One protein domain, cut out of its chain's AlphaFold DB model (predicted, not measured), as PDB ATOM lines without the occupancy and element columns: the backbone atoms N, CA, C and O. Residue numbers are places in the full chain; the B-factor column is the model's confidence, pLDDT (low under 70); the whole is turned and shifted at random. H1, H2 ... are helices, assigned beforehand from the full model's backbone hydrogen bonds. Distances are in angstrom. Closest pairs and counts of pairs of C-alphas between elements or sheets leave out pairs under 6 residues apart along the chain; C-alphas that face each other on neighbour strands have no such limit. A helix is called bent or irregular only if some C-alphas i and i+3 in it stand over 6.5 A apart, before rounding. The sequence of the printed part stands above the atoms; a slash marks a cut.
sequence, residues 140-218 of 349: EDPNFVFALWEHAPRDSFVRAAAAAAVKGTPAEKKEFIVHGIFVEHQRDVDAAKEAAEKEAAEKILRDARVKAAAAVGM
ATOM      1  N   GLU A 140     363.298 262.755 180.924       95.44
ATOM      2  CA  GLU A 140     362.332 261.895 181.608       95.44
ATOM      3  C   GLU A 140     361.273 262.707 182.367       95.44
ATOM      4  O   GLU A 140     361.459 263.891 182.664       95.44
ATOM      5  N   ASP A 141     360.165 262.050 182.714       96.81
ATOM      6  CA  ASP A 141     359.031 262.675 183.398       96.81
ATOM      7  C   ASP A 141     359.412 263.448 184.676       96.81
ATOM      8  O   ASP A 141     358.906 264.555 184.833       96.81
ATOM      9  N   PRO A 142     360.325 262.986 185.563       96.56
ATOM     10  CA  PRO A 142     360.709 263.761 186.746       96.56
ATOM     11  C   PRO A 142     361.268 265.152 186.414       96.56
ATOM     12  O   PRO A 142     360.920 266.126 187.078       96.56
ATOM     13  N   ASN A 143     362.098 265.250 185.372       97.50
ATOM     14  CA  ASN A 143     362.701 266.514 184.949       97.50
ATOM     15  C   ASN A 143     361.670 267.412 184.257       97.50
ATOM     16  O   ASN A 143     361.678 268.624 184.458       97.50
ATOM     17  N   PHE A 144     360.728 266.825 183.513       98.00
ATOM     18  CA  PHE A 144     359.632 267.595 182.934       98.00
ATOM     19  C   PHE A 144     358.667 268.129 184.006       98.00
ATOM     20  O   PHE A 144     358.291 269.296 183.959       98.00
ATOM     21  N   VAL A 145     358.320 267.330 185.022       98.06
ATOM     22  CA  VAL A 145     357.527 267.806 186.172       98.06
ATOM     23  C   VAL A 145     358.268 268.909 186.930       98.06
ATOM     24  O   VAL A 145     357.649 269.878 187.364       98.06
ATOM     25  N   PHE A 146     359.592 268.808 187.058       97.31
ATOM     26  CA  PHE A 146     360.393 269.884 187.636       97.31
ATOM     27  C   PHE A 146     360.318 271.175 186.802       97.31
ATOM     28  O   PHE A 146     360.112 272.242 187.373       97.31
ATOM     29  N   ALA A 147     360.367 271.090 185.470       97.38
ATOM     30  CA  ALA A 147     360.149 272.255 184.609       97.38
ATOM     31  C   ALA A 147     358.749 272.870 184.820       97.38
ATOM     32  O   ALA A 147     358.623 274.086 184.962       97.38
ATOM     33  N   LEU A 148     357.698 272.047 184.938       98.00
ATOM     34  CA  LEU A 148     356.352 272.531 185.282       98.00
ATOM     35  C   LEU A 148     356.342 273.270 186.632       98.00
ATOM     36  O   LEU A 148     355.725 274.325 186.760       98.00
ATOM     37  N   TRP A 149     357.057 272.751 187.632       97.94
ATOM     38  CA  TRP A 149     357.195 273.393 188.941       97.94
ATOM     39  C   TRP A 149     357.905 274.755 188.876       97.94
ATOM     40  O   TRP A 149     357.501 275.685 189.577       97.94
ATOM     41  N   GLU A 150     358.951 274.888 188.055       97.38
ATOM     42  CA  GLU A 150     359.693 276.147 187.896       97.38
ATOM     43  C   GLU A 150     358.846 277.241 187.240       97.38
ATOM     44  O   GLU A 150     358.909 278.399 187.663       97.38
ATOM     45  N   HIS A 151     358.032 276.869 186.250       97.56
ATOM     46  CA  HIS A 151     357.170 277.791 185.510       97.56
ATOM     47  C   HIS A 151     355.851 278.122 186.223       97.56
ATOM     48  O   HIS A 151     355.233 279.144 185.924       97.56
ATOM     49  N   ALA A 152     355.419 277.302 187.182       97.75
ATOM     50  CA  ALA A 152     354.200 277.559 187.935       97.75
ATOM     51  C   ALA A 152     354.330 278.801 188.852       97.75
ATOM     52  O   ALA A 152     355.373 278.993 189.505       97.75
ATOM     53  N   PRO A 153     353.268 279.630 188.976       96.25
ATOM     54  CA  PRO A 153     353.263 280.774 189.881       96.25
ATOM     55  C   PRO A 153     353.646 280.380 191.308       96.25
ATOM     56  O   PRO A 153     353.365 279.268 191.773       96.25
ATOM     57  N   ARG A 154     354.305 281.297 192.023       94.38
ATOM     58  CA  ARG A 154     354.598 281.096 193.447       94.38
ATOM     59  C   ARG A 154     353.287 280.923 194.211       94.38
ATOM     60  O   ARG A 154     352.300 281.566 193.876       94.38
ATOM     61  N   ASP A 155     353.306 280.021 195.186       94.44
ATOM     62  CA  ASP A 155     352.167 279.708 196.059       94.44
ATOM     63  C   ASP A 155     350.908 279.171 195.344       94.44
ATOM     64  O   ASP A 155     349.848 279.086 195.955       94.44
ATOM     65  N   SER A 156     351.030 278.753 194.078       97.69
ATOM     66  CA  SER A 156     349.948 278.087 193.339       97.69
ATOM     67  C   SER A 156     349.757 276.627 193.755       97.69
ATOM     68  O   SER A 156     350.710 275.927 194.131       97.69
ATOM     69  N   PHE A 157     348.528 276.138 193.610       98.00
ATOM     70  CA  PHE A 157     348.182 274.729 193.755       98.00
ATOM     71  C   PHE A 157     348.957 273.868 192.757       98.00
ATOM     72  O   PHE A 157     349.509 272.835 193.146       98.00
ATOM     73  N   VAL A 158     349.116 274.331 191.509       98.19
ATOM     74  CA  VAL A 158     349.943 273.638 190.508       98.19
ATOM     75  C   VAL A 158     351.375 273.444 190.999       98.19
ATOM     76  O   VAL A 158     351.919 272.344 190.891       98.19
ATOM     77  N   ARG A 159     352.001 274.479 191.574       98.00
ATOM     78  CA  ARG A 159     353.380 274.381 192.069       98.00
ATOM     79  C   ARG A 159     353.492 273.419 193.249       98.00
ATOM     80  O   ARG A 159     354.434 272.630 193.309       98.00
ATOM     81  N   ALA A 160     352.542 273.450 194.181       97.94
ATOM     82  CA  ALA A 160     352.516 272.506 195.297       97.94
ATOM     83  C   ALA A 160     352.363 271.054 194.807       97.94
ATOM     84  O   ALA A 160     353.103 270.166 195.241       97.94
ATOM     85  N   ALA A 161     351.459 270.823 193.856       97.88
ATOM     86  CA  ALA A 161     351.206 269.508 193.284       97.88
ATOM     87  C   ALA A 161     352.385 268.992 192.449       97.88
ATOM     88  O   ALA A 161     352.772 267.836 192.599       97.88
ATOM     89  N   ALA A 162     353.033 269.851 191.657       97.75
ATOM     90  CA  ALA A 162     354.242 269.486 190.924       97.75
ATOM     91  C   ALA A 162     355.366 269.061 191.887       97.75
ATOM     92  O   ALA A 162     356.006 268.032 191.679       97.75
ATOM     93  N   ALA A 163     355.560 269.784 192.999       96.88
ATOM     94  CA  ALA A 163     356.551 269.421 194.017       96.88
ATOM     95  C   ALA A 163     356.272 268.053 194.671       96.88
ATOM     96  O   ALA A 163     357.211 267.332 195.025       96.88
ATOM     97  N   ALA A 164     354.996 267.690 194.832       96.94
ATOM     98  CA  ALA A 164     354.593 266.367 195.298       96.94
ATOM     99  C   ALA A 164     354.830 265.297 194.219       96.94
ATOM    100  O   ALA A 164     355.454 264.273 194.500       96.94
ATOM    101  N   ALA A 165     354.421 265.564 192.975       97.06
ATOM    102  CA  ALA A 165     354.547 264.643 191.849       97.06
ATOM    103  C   ALA A 165     356.009 264.281 191.536       97.06
ATOM    104  O   ALA A 165     356.299 263.117 191.261       97.06
ATOM    105  N   VAL A 166     356.967 265.213 191.668       94.88
ATOM    106  CA  VAL A 166     358.408 264.912 191.496       94.88
ATOM    107  C   VAL A 166     358.873 263.770 192.415       94.88
ATOM    108  O   VAL A 166     359.711 262.956 192.015       94.88
ATOM    109  N   LYS A 167     358.313 263.667 193.625       93.56
ATOM    110  CA  LYS A 167     358.646 262.624 194.614       93.56
ATOM    111  C   LYS A 167     357.861 261.323 194.413       93.56
ATOM    112  O   LYS A 167     358.164 260.338 195.080       93.56
ATOM    113  N   GLY A 168     356.875 261.324 193.519       94.62
ATOM    114  CA  GLY A 168     356.024 260.179 193.231       94.62
ATOM    115  C   GLY A 168     356.682 259.111 192.356       94.62
ATOM    116  O   GLY A 168     357.810 259.234 191.857       94.62
ATOM    117  N   THR A 169     355.931 258.043 192.147       96.88
ATOM    118  CA  THR A 169     356.208 256.967 191.196       96.88
ATOM    119  C   THR A 169     356.154 257.472 189.745       96.88
ATOM    120  O   THR A 169     355.590 258.533 189.467       96.88
ATOM    121  N   PRO A 170     356.721 256.729 188.776       96.38
ATOM    122  CA  PRO A 170     356.614 257.083 187.357       96.38
ATOM    123  C   PRO A 170     355.163 257.242 186.872       96.38
ATOM    124  O   PRO A 170     354.872 258.162 186.114       96.38
ATOM    125  N   ALA A 171     354.246 256.397 187.354       96.25
ATOM    126  CA  ALA A 171     352.829 256.482 187.004       96.25
ATOM    127  C   ALA A 171     352.186 257.775 187.530       96.25
ATOM    128  O   ALA A 171     351.490 258.453 186.785       96.25
ATOM    129  N   GLU A 172     352.474 258.161 188.776       96.94
ATOM    130  CA  GLU A 172     351.957 259.404 189.367       96.94
ATOM    131  C   GLU A 172     352.505 260.652 188.665       96.94
ATOM    132  O   GLU A 172     351.772 261.616 188.456       96.94
ATOM    133  N   LYS A 173     353.777 260.636 188.248       97.50
ATOM    134  CA  LYS A 173     354.370 261.729 187.457       97.50
ATOM    135  C   LYS A 173     353.669 261.889 186.117       97.50
ATOM    136  O   LYS A 173     353.329 263.006 185.734       97.50
ATOM    137  N   LYS A 174     353.432 260.775 185.424       96.75
ATOM    138  CA  LYS A 174     352.733 260.771 184.141       96.75
ATOM    139  C   LYS A 174     351.280 261.227 184.283       96.75
ATOM    140  O   LYS A 174     350.840 262.084 183.522       96.75
ATOM    141  N   GLU A 175     350.571 260.732 185.294       97.81
ATOM    142  CA  GLU A 175     349.202 261.154 185.606       97.81
ATOM    143  C   GLU A 175     349.128 262.656 185.909       97.81
ATOM    144  O   GLU A 175     348.234 263.360 185.435       97.81
ATOM    145  N   PHE A 176     350.111 263.184 186.641       98.31
ATOM    146  CA  PHE A 176     350.194 264.615 186.904       98.31
ATOM    147  C   PHE A 176     350.371 265.438 185.618       98.31
ATOM    148  O   PHE A 176     349.679 266.438 185.444       98.31
ATOM    149  N   ILE A 177     351.256 265.013 184.710       98.12
ATOM    150  CA  ILE A 177     351.498 265.701 183.430       98.12
ATOM    151  C   ILE A 177     350.226 265.748 182.576       98.12
ATOM    152  O   ILE A 177     349.911 266.793 182.009       98.12
ATOM    153  N   VAL A 178     349.511 264.625 182.474       98.06
ATOM    154  CA  VAL A 178     348.384 264.481 181.539       98.06
ATOM    155  C   VAL A 178     347.076 265.030 182.116       98.06
ATOM    156  O   VAL A 178     346.269 265.591 181.375       98.06
ATOM    157  N   HIS A 179     346.859 264.910 183.428       98.00
ATOM    158  CA  HIS A 179     345.587 265.258 184.066       98.00
ATOM    159  C   HIS A 179     345.753 266.168 185.286       98.00
ATOM    160  O   HIS A 179     345.075 267.194 185.381       98.00
ATOM    161  N   GLY A 180     346.661 265.829 186.204       97.81
ATOM    162  CA  GLY A 180     346.768 266.511 187.499       97.81
ATOM    163  C   GLY A 180     347.041 268.014 187.399       97.81
ATOM    164  O   GLY A 180     346.435 268.795 188.130       97.81
ATOM    165  N   ILE A 181     347.883 268.443 186.456       98.38
ATOM    166  CA  ILE A 181     348.195 269.864 186.259       98.38
ATOM    167  C   ILE A 181     346.948 270.701 185.922       98.38
ATOM    168  O   ILE A 181     346.809 271.815 186.418       98.38
ATOM    169  N   PHE A 182     346.013 270.164 185.134       98.44
ATOM    170  CA  PHE A 182     344.798 270.878 184.727       98.44
ATOM    171  C   PHE A 182     343.810 271.018 185.880       98.44
ATOM    172  O   PHE A 182     343.194 272.070 186.037       98.44
ATOM    173  N   VAL A 183     343.691 269.976 186.704       98.38
ATOM    174  CA  VAL A 183     342.848 269.995 187.905       98.38
ATOM    175  C   VAL A 183     343.345 271.054 188.882       98.38
ATOM    176  O   VAL A 183     342.566 271.876 189.358       98.38
ATOM    177  N   GLU A 184     344.648 271.078 189.153       98.19
ATOM    178  CA  GLU A 184     345.215 272.032 190.107       98.19
ATOM    179  C   GLU A 184     345.229 273.461 189.550       98.19
ATOM    180  O   GLU A 184     344.962 274.402 190.291       98.19
ATOM    181  N   HIS A 185     345.412 273.635 188.238       98.19
ATOM    182  CA  HIS A 185     345.267 274.946 187.605       98.19
ATOM    183  C   HIS A 185     343.835 275.480 187.704       98.19
ATOM    184  O   HIS A 185     343.635 276.661 187.972       98.19
ATOM    185  N   GLN A 186     342.823 274.621 187.540       98.06
ATOM    186  CA  GLN A 186     341.437 275.037 187.739       98.06
ATOM    187  C   GLN A 186     341.198 275.503 189.182       98.06
ATOM    188  O   GLN A 186     340.528 276.509 189.392       98.06
ATOM    189  N   ARG A 187     341.811 274.842 190.172       97.88
ATOM    190  CA  ARG A 187     341.742 275.278 191.577       97.88
ATOM    191  C   ARG A 187     342.402 276.638 191.797       97.88
ATOM    192  O   ARG A 187     341.871 277.437 192.563       97.88
ATOM    193  N   ASP A 188     343.514 276.922 191.116       97.81
ATOM    194  CA  ASP A 188     344.127 278.257 191.124       97.81
ATOM    195  C   ASP A 188     343.176 279.319 190.543       97.81
ATOM    196  O   ASP A 188     343.008 280.391 191.128       97.81
ATOM    197  N   VAL A 189     342.511 279.015 189.422       97.19
ATOM    198  CA  VAL A 189     341.527 279.910 188.787       97.19
ATOM    199  C   VAL A 189     340.330 280.164 189.705       97.19
ATOM    200  O   VAL A 189     339.916 281.312 189.872       97.19
ATOM    201  N   ASP A 190     339.792 279.115 190.323       97.25
ATOM    202  CA  ASP A 190     338.641 279.215 191.218       97.25
ATOM    203  C   ASP A 190     338.981 280.033 192.472       97.25
ATOM    204  O   ASP A 190     338.230 280.936 192.842       97.25
ATOM    205  N   ALA A 191     340.153 279.799 193.074       96.06
ATOM    206  CA  ALA A 191     340.621 280.569 194.224       96.06
ATOM    207  C   ALA A 191     340.840 282.052 193.880       96.06
ATOM    208  O   ALA A 191     340.472 282.937 194.657       96.06
ATOM    209  N   ALA A 192     341.399 282.346 192.702       95.44
ATOM    210  CA  ALA A 192     341.561 283.718 192.229       95.44
ATOM    211  C   ALA A 192     340.207 284.410 192.008       95.44
ATOM    212  O   ALA A 192     340.047 285.586 192.345       95.44
ATOM    213  N   LYS A 193     339.221 283.680 191.477       96.06
ATOM    214  CA  LYS A 193     337.861 284.182 191.279       96.06
ATOM    215  C   LYS A 193     337.171 284.482 192.611       96.06
ATOM    216  O   LYS A 193     336.640 285.577 192.766       96.06
ATOM    217  N   GLU A 194     337.229 283.565 193.574       95.62
ATOM    218  CA  GLU A 194     336.654 283.764 194.912       95.62
ATOM    219  C   GLU A 194     337.281 284.979 195.615       95.62
ATOM    220  O   GLU A 194     336.574 285.827 196.163       95.62
ATOM    221  N   ALA A 195     338.609 285.124 195.539       94.44
ATOM    222  CA  ALA A 195     339.306 286.279 196.095       94.44
ATOM    223  C   ALA A 195     338.874 287.599 195.428       94.44
ATOM    224  O   ALA A 195     338.663 288.600 196.116       94.44
ATOM    225  N   ALA A 196     338.706 287.604 194.101       95.06
ATOM    226  CA  ALA A 196     338.246 288.774 193.360       95.06
ATOM    227  C   ALA A 196     336.791 289.147 193.695       95.06
ATOM    228  O   ALA A 196     336.488 290.328 193.872       95.06
ATOM    229  N   GLU A 197     335.898 288.162 193.819       95.75
ATOM    230  CA  GLU A 197     334.506 288.373 194.234       95.75
ATOM    231  C   GLU A 197     334.428 288.932 195.659       95.75
ATOM    232  O   GLU A 197     333.681 289.882 195.910       95.75
ATOM    233  N   LYS A 198     335.255 288.413 196.576       94.31
ATOM    234  CA  LYS A 198     335.348 288.917 197.948       94.31
ATOM    235  C   LYS A 198     335.835 290.369 198.002       94.31
ATOM    236  O   LYS A 198     335.195 291.183 198.663       94.31
ATOM    237  N   GLU A 199     336.904 290.726 197.285       93.88
ATOM    238  CA  GLU A 199     337.379 292.122 197.238       93.88
ATOM    239  C   GLU A 199     336.345 293.046 196.580       93.88
ATOM    240  O   GLU A 199     336.137 294.169 197.041       93.88
ATOM    241  N   ALA A 200     335.651 292.591 195.532       94.44
ATOM    242  CA  ALA A 200     334.590 293.373 194.900       94.44
ATOM    243  C   ALA A 200     333.427 293.642 195.871       94.44
ATOM    244  O   ALA A 200     332.951 294.778 195.958       94.44
ATOM    245  N   ALA A 201     333.008 292.630 196.638       91.56
ATOM    246  CA  ALA A 201     332.001 292.785 197.681       91.56
ATOM    247  C   ALA A 201     332.479 293.748 198.780       91.56
ATOM    248  O   ALA A 201     331.778 294.708 199.101       91.56
ATOM    249  N   GLU A 202     333.694 293.566 199.306       91.56
ATOM    250  CA  GLU A 202     334.270 294.451 200.325       91.56
ATOM    251  C   GLU A 202     334.396 295.900 199.838       91.56
ATOM    252  O   GLU A 202     334.121 296.831 200.602       91.56
ATOM    253  N   LYS A 203     334.738 296.111 198.562       94.31
ATOM    254  CA  LYS A 203     334.795 297.437 197.943       94.31
ATOM    255  C   LYS A 203     333.427 298.119 197.918       94.31
ATOM    256  O   LYS A 203     333.349 299.289 198.276       94.31
ATOM    257  N   ILE A 204     332.349 297.412 197.571       93.88
ATOM    258  CA  ILE A 204     330.985 297.975 197.626       93.88
ATOM    259  C   ILE A 204     330.655 298.423 199.053       93.88
ATOM    260  O   ILE A 204     330.119 299.516 199.263       93.88
ATOM    261  N   LEU A 205     331.007 297.605 200.051       92.88
ATOM    262  CA  LEU A 205     330.765 297.967 201.444       92.88
ATOM    263  C   LEU A 205     331.575 299.211 201.848       92.88
ATOM    264  O   LEU A 205     331.040 300.105 202.505       92.88
ATOM    265  N   ARG A 206     332.838 299.277 201.417       95.94
ATOM    266  CA  ARG A 206     333.775 300.386 201.643       95.94
ATOM    267  C   ARG A 206     333.280 301.690 201.022       95.94
ATOM    268  O   ARG A 206     333.237 302.707 201.709       95.94
ATOM    269  N   ASP A 207     332.851 301.654 199.766       96.69
ATOM    270  CA  ASP A 207     332.360 302.825 199.036       96.69
ATOM    271  C   ASP A 207     331.063 303.366 199.661       96.69
ATOM    272  O   ASP A 207     330.889 304.582 199.784       96.69
ATOM    273  N   ALA A 208     330.182 302.483 200.148       97.12
ATOM    274  CA  ALA A 208     328.992 302.889 200.893       97.12
ATOM    275  C   ALA A 208     329.345 303.618 202.200       97.12
ATOM    276  O   ALA A 208     328.794 304.687 202.466       97.12
ATOM    277  N   ARG A 209     330.319 303.112 202.974       97.69
ATOM    278  CA  ARG A 209     330.814 303.799 204.181       97.69
ATOM    279  C   ARG A 209     331.433 305.154 203.859       97.69
ATOM    280  O   ARG A 209     331.162 306.121 204.562       97.69
ATOM    281  N   VAL A 210     332.213 305.261 202.785       98.06
ATOM    282  CA  VAL A 210     332.790 306.543 202.339       98.06
ATOM    283  C   VAL A 210     331.694 307.545 201.970       98.06
ATOM    284  O   VAL A 210     331.756 308.711 202.361       98.06
ATOM    285  N   LYS A 211     330.655 307.101 201.260       97.62
ATOM    286  CA  LYS A 211     329.507 307.947 200.921       97.62
ATOM    287  C   LYS A 211     328.741 308.388 202.174       97.62
ATOM    288  O   LYS A 211     328.394 309.560 202.295       97.62
ATOM    289  N   ALA A 212     328.498 307.468 203.106       97.31
ATOM    290  CA  ALA A 212     327.853 307.736 204.389       97.31
ATOM    291  C   ALA A 212     328.664 308.721 205.249       97.31
ATOM    292  O   ALA A 212     328.101 309.642 205.837       97.31
ATOM    293  N   ALA A 213     329.992 308.586 205.264       97.12
ATOM    294  CA  ALA A 213     330.904 309.466 205.992       97.12
ATOM    295  C   ALA A 213     330.736 310.939 205.593       97.12
ATOM    296  O   ALA A 213     330.726 311.820 206.454       97.12
ATOM    297  N   ALA A 214     330.517 311.207 204.302       96.19
ATOM    298  CA  ALA A 214     330.289 312.559 203.801       96.19
ATOM    299  C   ALA A 214     329.015 313.208 204.375       96.19
ATOM    300  O   ALA A 214     328.980 314.426 204.546       96.19
ATOM    301  N   ALA A 215     327.985 312.423 204.717       94.44
ATOM    302  CA  ALA A 215     326.750 312.947 205.307       94.44
ATOM    303  C   ALA A 215     326.948 313.478 206.735       94.44
ATOM    304  O   ALA A 215     326.188 314.339 207.177       94.44
ATOM    305  N   VAL A 216     327.972 312.980 207.434       93.00
ATOM    306  CA  VAL A 216     328.241 313.278 208.849       93.00
ATOM    307  C   VAL A 216     329.552 314.038 209.065       93.00
ATOM    308  O   VAL A 216     329.931 314.309 210.199       93.00
ATOM    309  N   GLY A 217     330.259 314.384 207.984       93.88
ATOM    310  CA  GLY A 217     331.544 315.084 208.044       93.88
ATOM    311  C   GLY A 217     332.716 314.223 208.533       93.88
ATOM    312  O   GLY A 217     333.708 314.766 209.015       93.88
ATOM    313  N   MET A 218     332.620 312.895 208.425       96.31
ATOM    314  CA  MET A 218     333.717 311.976 208.746       96.31
ATOM    315  C   MET A 218     334.728 311.907 207.589       96.31
ATOM    316  O   MET A 218     334.356 311.936 206.415       96.31
TER     317      MET A 218
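AT A GLANCE: This is residues 140 to 218 of the 349 residues of the protein "ALF repeat-containing protein" of Amycolatopsis sp. DR6-1 (UniProt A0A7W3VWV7). A long helical arm, H3b, runs out from a small head where H1, H2 and the short arm H3a pack together with residues 181 to 188; residues 192 to 208 and 211 to 217 stick out. The printed part has 79 residues, of which 68 lie in the named helices H1, H2 and H3, in that order along the chain, with no named strand; its class is all helix, and the whole is extended, with a radius of gyration of the C-alphas of 20.5 A and spans of 67 by 18 by 14 A.

HOW THE PARTS SIT: H3, residues 170 to 216, was assigned as one helix by its hydrogen bonds but is bent: C-alphas 178 and 181 are 7.2 A apart, and arms H3a, 170 to 178, and H3b, 181 to 216, stand at a steep tilt of 51 degrees. Look at residues 181 to 188: with these alone H3b touches H2, residues 157 to 166, closest at C-alphas Val 158 and Glu 184, 5.0 A. H2 forms helical hairpins with H3a and with H1, residues 141 to 151; the closest C-alphas are Ala 165 and Lys 173, 5.3 A, and Trp 149 and Arg 159, 5.0 A. H1 and H3b are apart. Every O i to N i+4 pair is within hydrogen-bond range in H1, H2 and H3a, and 30 of 32 in H3b.

IN THESE COORDINATES: Find C-alpha 141 at (359.031, 262.675, 183.398), where H1 begins. From C-alpha 181 at (348.195, 269.864, 186.259), H3b runs 52.9 A to C-alpha 216.

THE WHOLE: The farthest C-alphas, Glu 140 and Val 216, are 67.4 A apart. The printed part has no cut, both links are tight, and no printed residue is under 70 in pLDDT.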